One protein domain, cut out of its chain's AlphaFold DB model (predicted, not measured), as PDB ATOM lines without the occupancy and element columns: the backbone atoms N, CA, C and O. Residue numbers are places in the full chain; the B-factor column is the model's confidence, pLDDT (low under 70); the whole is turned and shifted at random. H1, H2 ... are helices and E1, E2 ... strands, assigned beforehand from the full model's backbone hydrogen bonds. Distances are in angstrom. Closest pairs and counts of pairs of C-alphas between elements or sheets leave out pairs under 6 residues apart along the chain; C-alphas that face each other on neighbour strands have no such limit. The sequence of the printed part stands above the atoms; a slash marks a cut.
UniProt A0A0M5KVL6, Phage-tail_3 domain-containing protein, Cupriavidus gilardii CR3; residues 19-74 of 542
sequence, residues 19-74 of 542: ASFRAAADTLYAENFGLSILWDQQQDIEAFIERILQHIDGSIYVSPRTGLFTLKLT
ATOM      1  N   ALA A  19     -35.243 150.354  -0.806       93.25
ATOM      2  CA  ALA A  19     -34.579 149.493  -1.785       93.25
ATOM      3  C   ALA A  19     -33.682 148.449  -1.101       93.25
ATOM      4  O   ALA A  19     -33.747 147.270  -1.450       93.25
ATOM      5  N   SER A  20     -32.899 148.860  -0.095       93.44
ATOM      6  CA  SER A  20     -32.048 147.938   0.670       93.44
ATOM      7  C   SER A  20     -32.862 146.878   1.425       93.44
ATOM      8  O   SER A  20     -32.521 145.697   1.409       93.44
ATOM      9  N   PHE A  21     -33.994 147.275   2.019       93.94
ATOM     10  CA  PHE A  21     -34.864 146.363   2.760       93.94
ATOM     11  C   PHE A  21     -35.586 145.375   1.839       93.94
ATOM     12  O   PHE A  21     -35.700 144.201   2.192       93.94
ATOM     13  N   ARG A  22     -36.040 145.806   0.651       94.00
ATOM     14  CA  ARG A  22     -36.618 144.883  -0.340       94.00
ATOM     15  C   ARG A  22     -35.592 143.894  -0.870       94.00
ATOM     16  O   ARG A  22     -35.895 142.711  -0.909       94.00
ATOM     17  N   ALA A  23     -34.385 144.350  -1.203       93.00
ATOM     18  CA  ALA A  23     -33.323 143.457  -1.660       93.00
ATOM     19  C   ALA A  23     -33.012 142.378  -0.610       93.00
ATOM     20  O   ALA A  23     -32.971 141.196  -0.933       93.00
ATOM     21  N   ALA A  24     -32.893 142.767   0.665       93.88
ATOM     22  CA  ALA A  24     -32.717 141.815   1.757       93.88
ATOM     23  C   ALA A  24     -33.904 140.842   1.888       93.88
ATOM     24  O   ALA A  24     -33.699 139.649   2.109       93.88
ATOM     25  N   ALA A  25     -35.141 141.325   1.735       93.56
ATOM     26  CA  ALA A  25     -36.331 140.480   1.771       93.56
ATOM     27  C   ALA A  25     -36.363 139.463   0.617       93.56
ATOM     28  O   ALA A  25     -36.659 138.296   0.859       93.56
ATOM     29  N   ASP A  26     -36.016 139.878  -0.603       94.62
ATOM     30  CA  ASP A  26     -35.959 139.006  -1.780       94.62
ATOM     31  C   ASP A  26     -34.889 137.918  -1.614       94.62
ATOM     32  O   ASP A  26     -35.154 136.743  -1.877       94.62
ATOM     33  N   THR A  27     -33.708 138.281  -1.102       93.69
ATOM     34  CA  THR A  27     -32.641 137.325  -0.771       93.69
ATOM     35  C   THR A  27     -33.105 136.315   0.279       93.69
ATOM     36  O   THR A  27     -33.022 135.110   0.053       93.69
ATOM     37  N   LEU A  28     -33.660 136.780   1.402       93.81
ATOM     38  CA  LEU A  28     -34.155 135.899   2.466       93.81
ATOM     39  C   LEU A  28     -35.299 134.999   1.980       93.81
ATOM     40  O   LEU A  28     -35.374 133.833   2.365       93.81
ATOM     41  N   TYR A  29     -36.167 135.503   1.102       92.94
ATOM     42  CA  TYR A  29     -37.226 134.709   0.486       92.94
ATOM     43  C   TYR A  29     -36.661 133.605  -0.416       92.94
ATOM     44  O   TYR A  29     -37.056 132.447  -0.276       92.94
ATOM     45  N   ALA A  30     -35.700 133.931  -1.287       91.38
ATOM     46  CA  ALA A  30     -35.015 132.951  -2.132       91.38
ATOM     47  C   ALA A  30     -34.278 131.884  -1.299       91.38
ATOM     48  O   ALA A  30     -34.251 130.707  -1.658       91.38
ATOM     49  N   GLU A  31     -33.755 132.277  -0.138       87.88
ATOM     50  CA  GLU A  31     -33.137 131.387   0.845       87.88
ATOM     51  C   GLU A  31     -34.151 130.567   1.663       87.88
ATOM     52  O   GLU A  31     -33.741 129.794   2.531       87.88
ATOM     53  N   ASN A  32     -35.463 130.705   1.440       89.75
ATOM     54  CA  ASN A  32     -36.514 130.118   2.283       89.75
ATOM     55  C   ASN A  32     -36.320 130.441   3.782       89.75
ATOM     56  O   ASN A  32     -36.500 129.586   4.657       89.75
ATOM     57  N   PHE A  33     -35.887 131.665   4.083       91.31
ATOM     58  CA  PHE A  33     -35.572 132.136   5.426       91.31
ATOM     59  C   PHE A  33     -36.808 132.789   6.061       91.31
ATOM     60  O   PHE A  33     -37.092 133.969   5.866       91.31
ATOM     61  N   GLY A  34     -37.570 132.005   6.829       89.62
ATOM     62  CA  GLY A  34     -38.772 132.466   7.529       89.62
ATOM     63  C   GLY A  34     -38.628 132.403   9.048       89.62
ATOM     64  O   GLY A  34     -38.225 131.372   9.586       89.62
ATOM     65  N   LEU A  35     -39.020 133.481   9.731       91.06
ATOM     66  CA  LEU A  35     -39.056 133.571  11.193       91.06
ATOM     67  C   LEU A  35     -40.497 133.678  11.702       91.06
ATOM     68  O   LEU A  35     -41.359 134.287  11.073       91.06
ATOM     69  N   SER A  36     -40.749 133.085  12.862       88.62
ATOM     70  CA  SER A  36     -42.034 133.059  13.556       88.62
ATOM     71  C   SER A  36     -41.832 133.505  14.999       88.62
ATOM     72  O   SER A  36     -41.780 132.678  15.905       88.62
ATOM     73  N   ILE A  37     -41.679 134.812  15.205       86.44
ATOM     74  CA  ILE A  37     -41.367 135.393  16.516       86.44
ATOM     75  C   ILE A  37     -42.571 136.183  17.026       86.44
ATOM     76  O   ILE A  37     -43.183 136.950  16.282       86.44
ATOM     77  N   LEU A  38     -42.899 136.005  18.308       82.50
ATOM     78  CA  LEU A  38     -43.887 136.832  18.990       82.50
ATOM     79  C   LEU A  38     -43.254 138.175  19.364       82.50
ATOM     80  O   LEU A  38     -42.297 138.232  20.132       82.50
ATOM     81  N   TRP A  39     -43.821 139.258  18.843       78.88
ATOM     82  CA  TRP A  39     -43.465 140.613  19.242       78.88
ATOM     83  C   TRP A  39     -44.392 141.080  20.370       78.88
ATOM     84  O   TRP A  39     -45.561 141.391  20.134       78.88
ATOM     85  N   ASP A  40     -43.869 141.113  21.594       77.12
ATOM     86  CA  ASP A  40     -44.556 141.672  22.760       77.12
ATOM     87  C   ASP A  40     -44.150 143.141  22.949       77.12
ATOM     88  O   ASP A  40     -42.966 143.466  23.016       77.12
ATOM     89  N   GLN A  41     -45.135 144.036  23.063       67.62
ATOM     90  CA  GLN A  41     -44.932 145.485  23.204       67.62
ATOM     91  C   GLN A  41     -44.241 145.887  24.518       67.62
ATOM     92  O   GLN A  41     -43.884 147.053  24.679       67.62
ATOM     93  N   GLN A  42     -44.058 144.953  25.456       72.12
ATOM     94  CA  GLN A  42     -43.267 145.168  26.671       72.12
ATOM     95  C   GLN A  42     -41.749 145.016  26.452       72.12
ATOM     96  O   GLN A  42     -40.979 145.408  27.329       72.12
ATOM     97  N   GLN A  43     -41.302 144.454  25.319       75.44
ATOM     98  CA  GLN A  43     -39.879 144.266  25.013       75.44
ATOM     99  C   GLN A  43     -39.254 145.521  24.388       75.44
ATOM    100  O   GLN A  43     -39.905 146.269  23.659       75.44
ATOM    101  N   ASP A  44     -37.964 145.731  24.654       83.00
ATOM    102  CA  ASP A  44     -37.190 146.792  24.015       83.00
ATOM    103  C   ASP A  44     -37.033 146.527  22.505       83.00
ATOM    104  O   ASP A  44     -36.672 145.429  22.071       83.00
ATOM    105  N   ILE A  45     -37.305 147.553  21.701       82.75
ATOM    106  CA  ILE A  45     -37.258 147.483  20.240       82.75
ATOM    107  C   ILE A  45     -35.857 147.350  19.686       82.75
ATOM    108  O   ILE A  45     -35.676 146.691  18.663       82.75
ATOM    109  N   GLU A  46     -34.867 147.913  20.364       82.94
ATOM    110  CA  GLU A  46     -33.474 147.777  19.949       82.94
ATOM    111  C   GLU A  46     -33.020 146.326  20.105       82.94
ATOM    112  O   GLU A  46     -32.552 145.726  19.138       82.94
ATOM    113  N   ALA A  47     -33.307 145.717  21.258       83.94
ATOM    114  CA  ALA A  47     -32.989 144.317  21.531       83.94
ATOM    115  C   ALA A  47     -33.658 143.341  20.545       83.94
ATOM    116  O   ALA A  47     -33.099 142.297  20.205       83.94
ATOM    117  N   PHE A  48     -34.859 143.654  20.062       86.50
ATOM    118  CA  PHE A  48     -35.519 142.817  19.062       86.50
ATOM    119  C   PHE A  48     -34.980 143.009  17.657       86.50
ATOM    120  O   PHE A  48     -34.813 142.021  16.947       86.50
ATOM    121  N   ILE A  49     -34.679 144.243  17.251       88.12
ATOM    122  CA  ILE A  49     -34.012 144.483  15.970       88.12
ATOM    123  C   ILE A  49     -32.677 143.738  15.955       88.12
ATOM    124  O   ILE A  49     -32.420 142.995  15.012       88.12
ATOM    125  N   GLU A  50     -31.873 143.850  17.014       87.56
ATOM    126  CA  GLU A  50     -30.621 143.100  17.156       87.56
ATOM    127  C   GLU A  50     -30.842 141.589  17.064       87.56
ATOM    128  O   GLU A  50     -30.112 140.906  16.345       87.56
ATOM    129  N   ARG A  51     -31.900 141.066  17.699       88.00
ATOM    130  CA  ARG A  51     -32.272 139.651  17.581       88.00
ATOM    131  C   ARG A  51     -32.537 139.268  16.127       88.00
ATOM    132  O   ARG A  51     -31.963 138.294  15.653       88.00
ATOM    133  N   ILE A  52     -33.368 140.017  15.401       91.50
ATOM    134  CA  ILE A  52     -33.655 139.737  13.984       91.50
ATOM    135  C   ILE A  52     -32.376 139.800  13.144       91.50
ATOM    136  O   ILE A  52     -32.138 138.904  12.335       91.50
ATOM    137  N   LEU A  53     -31.536 140.813  13.365       91.94
ATOM    138  CA  LEU A  53     -30.265 140.978  12.661       91.94
ATOM    139  C   LEU A  53     -29.320 139.794  12.891       91.94
ATOM    140  O   LEU A  53     -28.728 139.311  11.929       91.94
ATOM    141  N   GLN A  54     -29.253 139.265  14.114       89.19
ATOM    142  CA  GLN A  54     -28.478 138.064  14.431       89.19
ATOM    143  C   GLN A  54     -28.998 136.815  13.700       89.19
ATOM    144  O   GLN A  54     -28.212 135.972  13.272       89.19
ATOM    145  N   HIS A  55     -30.317 136.685  13.515       91.62
ATOM    146  CA  HIS A  55     -30.873 135.553  12.765       91.62
ATOM    147  C   HIS A  55     -30.431 135.615  11.300       91.62
ATOM    148  O   HIS A  55     -29.921 134.637  10.760       91.62
ATOM    149  N   ILE A  56     -30.583 136.775  10.661       92.19
ATOM    150  CA  ILE A  56     -30.384 136.918   9.212       92.19
ATOM    151  C   ILE A  56     -28.925 137.198   8.797       92.19
ATOM    152  O   ILE A  56     -28.647 137.280   7.598       92.19
ATOM    153  N   ASP A  57     -28.003 137.330   9.760       89.38
ATOM    154  CA  ASP A  57     -26.654 137.902   9.585       89.38
ATOM    155  C   ASP A  57     -26.696 139.265   8.882       89.38
ATOM    156  O   ASP A  57     -26.043 139.518   7.864       89.38
ATOM    157  N   GLY A  58     -27.540 140.140   9.420       91.06
ATOM    158  CA  GLY A  58     -27.774 141.482   8.917       91.06
ATOM    159  C   GLY A  58     -27.093 142.549   9.759       91.06
ATOM    160  O   GLY A  58     -26.843 142.384  10.950       91.06
ATOM    161  N   SER A  59     -26.867 143.702   9.146       91.00
ATOM    162  CA  SER A  59     -26.494 144.933   9.834       91.00
ATOM    163  C   SER A  59     -27.407 146.067   9.384       91.00
ATOM    164  O   SER A  59     -27.727 146.180   8.200       91.00
ATOM    165  N   ILE A  60     -27.842 146.897  10.333       91.06
ATOM    166  CA  ILE A  60     -28.536 148.154  10.044       91.06
ATOM    167  C   ILE A  60     -27.615 149.303  10.419       91.06
ATOM    168  O   ILE A  60     -27.081 149.352  11.526       91.06
ATOM    169  N   TYR A  61     -27.453 150.245   9.500       89.38
ATOM    170  CA  TYR A  61     -26.693 151.467   9.734       89.38
ATOM    171  C   TYR A  61     -27.349 152.652   9.032       89.38
ATOM    172  O   TYR A  61     -28.133 152.487   8.100       89.38
ATOM    173  N   VAL A  62     -27.025 153.864   9.476       88.81
ATOM    174  CA  VAL A  62     -27.425 155.086   8.771       88.81
ATOM    175  C   VAL A  62     -26.366 155.385   7.721       88.81
ATOM    176  O   VAL A  62     -25.207 155.625   8.058       88.81
ATOM    177  N   SER A  63     -26.748 155.353   6.446       85.62
ATOM    178  CA  SER A  63     -25.814 155.633   5.360       85.62
ATOM    179  C   SER A  63     -25.335 157.087   5.444       85.62
ATOM    180  O   SER A  63     -26.159 158.003   5.400       85.62
ATOM    181  N   PRO A  64     -24.017 157.352   5.499       81.38
ATOM    182  CA  PRO A  64     -23.491 158.716   5.556       81.38
ATOM    183  C   PRO A  64     -23.742 159.497   4.257       81.38
ATOM    184  O   PRO A  64     -23.598 160.718   4.232       81.38
ATOM    185  N   ARG A  65     -24.105 158.805   3.167       83.00
ATOM    186  CA  ARG A  65     -24.402 159.414   1.865       83.00
ATOM    187  C   ARG A  65     -25.861 159.843   1.743       83.00
ATOM    188  O   ARG A  65     -26.123 160.896   1.170       83.00
ATOM    189  N   THR A  66     -26.791 159.016   2.214       86.69
ATOM    190  CA  THR A  66     -28.236 159.235   2.020       86.69
ATOM    191  C   THR A  66     -28.949 159.677   3.295       86.69
ATOM    192  O   THR A  66     -30.033 160.244   3.205       86.69
ATOM    193  N   GLY A  67     -28.360 159.448   4.470       86.56
ATOM    194  CA  GLY A  67     -28.996 159.674   5.769       86.56
ATOM    195  C   GLY A  67     -30.079 158.650   6.120       86.56
ATOM    196  O   GLY A  67     -30.764 158.829   7.121       86.56
ATOM    197  N   LEU A  68     -30.243 157.593   5.316       90.12
ATOM    198  CA  LEU A  68     -31.287 156.581   5.486       90.12
ATOM    199  C   LEU A  68     -30.777 155.358   6.250       90.12
ATOM    200  O   LEU A  68     -29.620 154.952   6.094       90.12
ATOM    201  N   PHE A  69     -31.665 154.728   7.017       89.75
ATOM    202  CA  PHE A  69     -31.434 153.407   7.592       89.75
ATOM    203  C   PHE A  69     -31.354 152.372   6.473       89.75
ATOM    204  O   PHE A  69     -32.321 152.156   5.749       89.75
ATOM    205  N   THR A  70     -30.193 151.742   6.341       92.38
ATOM    206  CA  THR A  70     -29.869 150.766   5.300       92.38
ATOM    207  C   THR A  70     -29.688 149.401   5.948       92.38
ATOM    208  O   THR A  70     -28.930 149.289   6.913       92.38
ATOM    209  N   LEU A  71     -30.372 148.377   5.431       93.44
ATOM    210  CA  LEU A  71     -30.185 146.984   5.839       93.44
ATOM    211  C   LEU A  71     -29.221 146.301   4.869       93.44
ATOM    212  O   LEU A  71     -29.434 146.323   3.659       93.44
ATOM    213  N   LYS A  72     -28.177 145.667   5.401       92.06
ATOM    214  CA  LYS A  72     -27.213 144.899   4.614       92.06
ATOM    215  C   LYS A  72     -27.036 143.499   5.185       92.06
ATOM    216  O   LYS A  72     -26.676 143.358   6.353       92.06
ATOM    217  N   LEU A  73     -27.282 142.487   4.355       92.19
ATOM    218  CA  LEU A  73     -27.022 141.084   4.677       92.19
ATOM    219  C   LEU A  73     -25.555 140.736   4.416       92.19
ATOM    220  O   LEU A  73     -24.917 141.281   3.517       92.19
ATOM    221  N   THR A  74     -25.036 139.802   5.198       89.50
ATOM    222  CA  THR A  74     -23.700 139.232   5.018       89.50
ATOM    223  C   THR A  74     -23.800 137.994   4.129       89.50
ATOM    224  O   THR A  74     -24.254 136.952   4.599       89.50
TER     225      THR A  74
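AT A GLANCE: This is residues 19 to 74 of the 542 residues of the protein "Phage-tail_3 domain-containing protein" of Cupriavidus gilardii CR3 (UniProt A0A0M5KVL6). A small two-stranded hairpin, E1 and E2, has H1 packed on E2 and the later part of H2 next to E1, while a long link loops from helix to helix and residues 41 to 47 stick out. The printed part has 56 residues, in the order H1, H2, E1, E2; the sheet is antiparallel and the class mixed, helices and strands. It is only just loose, close to compact, with a radius of gyration of the C-alphas of 12.3 A and spans of 34 by 27 by 15 A.

IN THESE COORDINATES: E1 is residues 58 to 62, 13.6 A, and E2 residues 69 to 73, 13.4 A, ending at C-alpha 73 (-27.022, 141.084, 4.677). H1 is residues 19 to 30, 16.6 A, from C-alpha 19 (-34.579, 149.493, -1.785). H2 is residues 45 to 56, 16.7 A.

HOW THE PARTS SIT: The hairpin E1 and E2 has N 59 and O 72 within hydrogen-bond range at 2.8 A. The closest C-alphas of H1 and E2, Ser 20 and Leu 71, are 5.6 A apart; those of H2 and E1, Leu 53 and Ser 59, 6.2 A. H1 and H2 are close but not clearly touching, C-alphas 28 and 56 being 7.8 A apart. H1 and E1 are apart. In H1 and H2 every O i to N i+4 pair is within hydrogen-bond range.

THE WHOLE: The farthest C-alphas, Leu 38 and Arg 65, are 34.4 A apart. The printed part has no cut. H1 to H2 is a long link; residue 41 has pLDDT under 70.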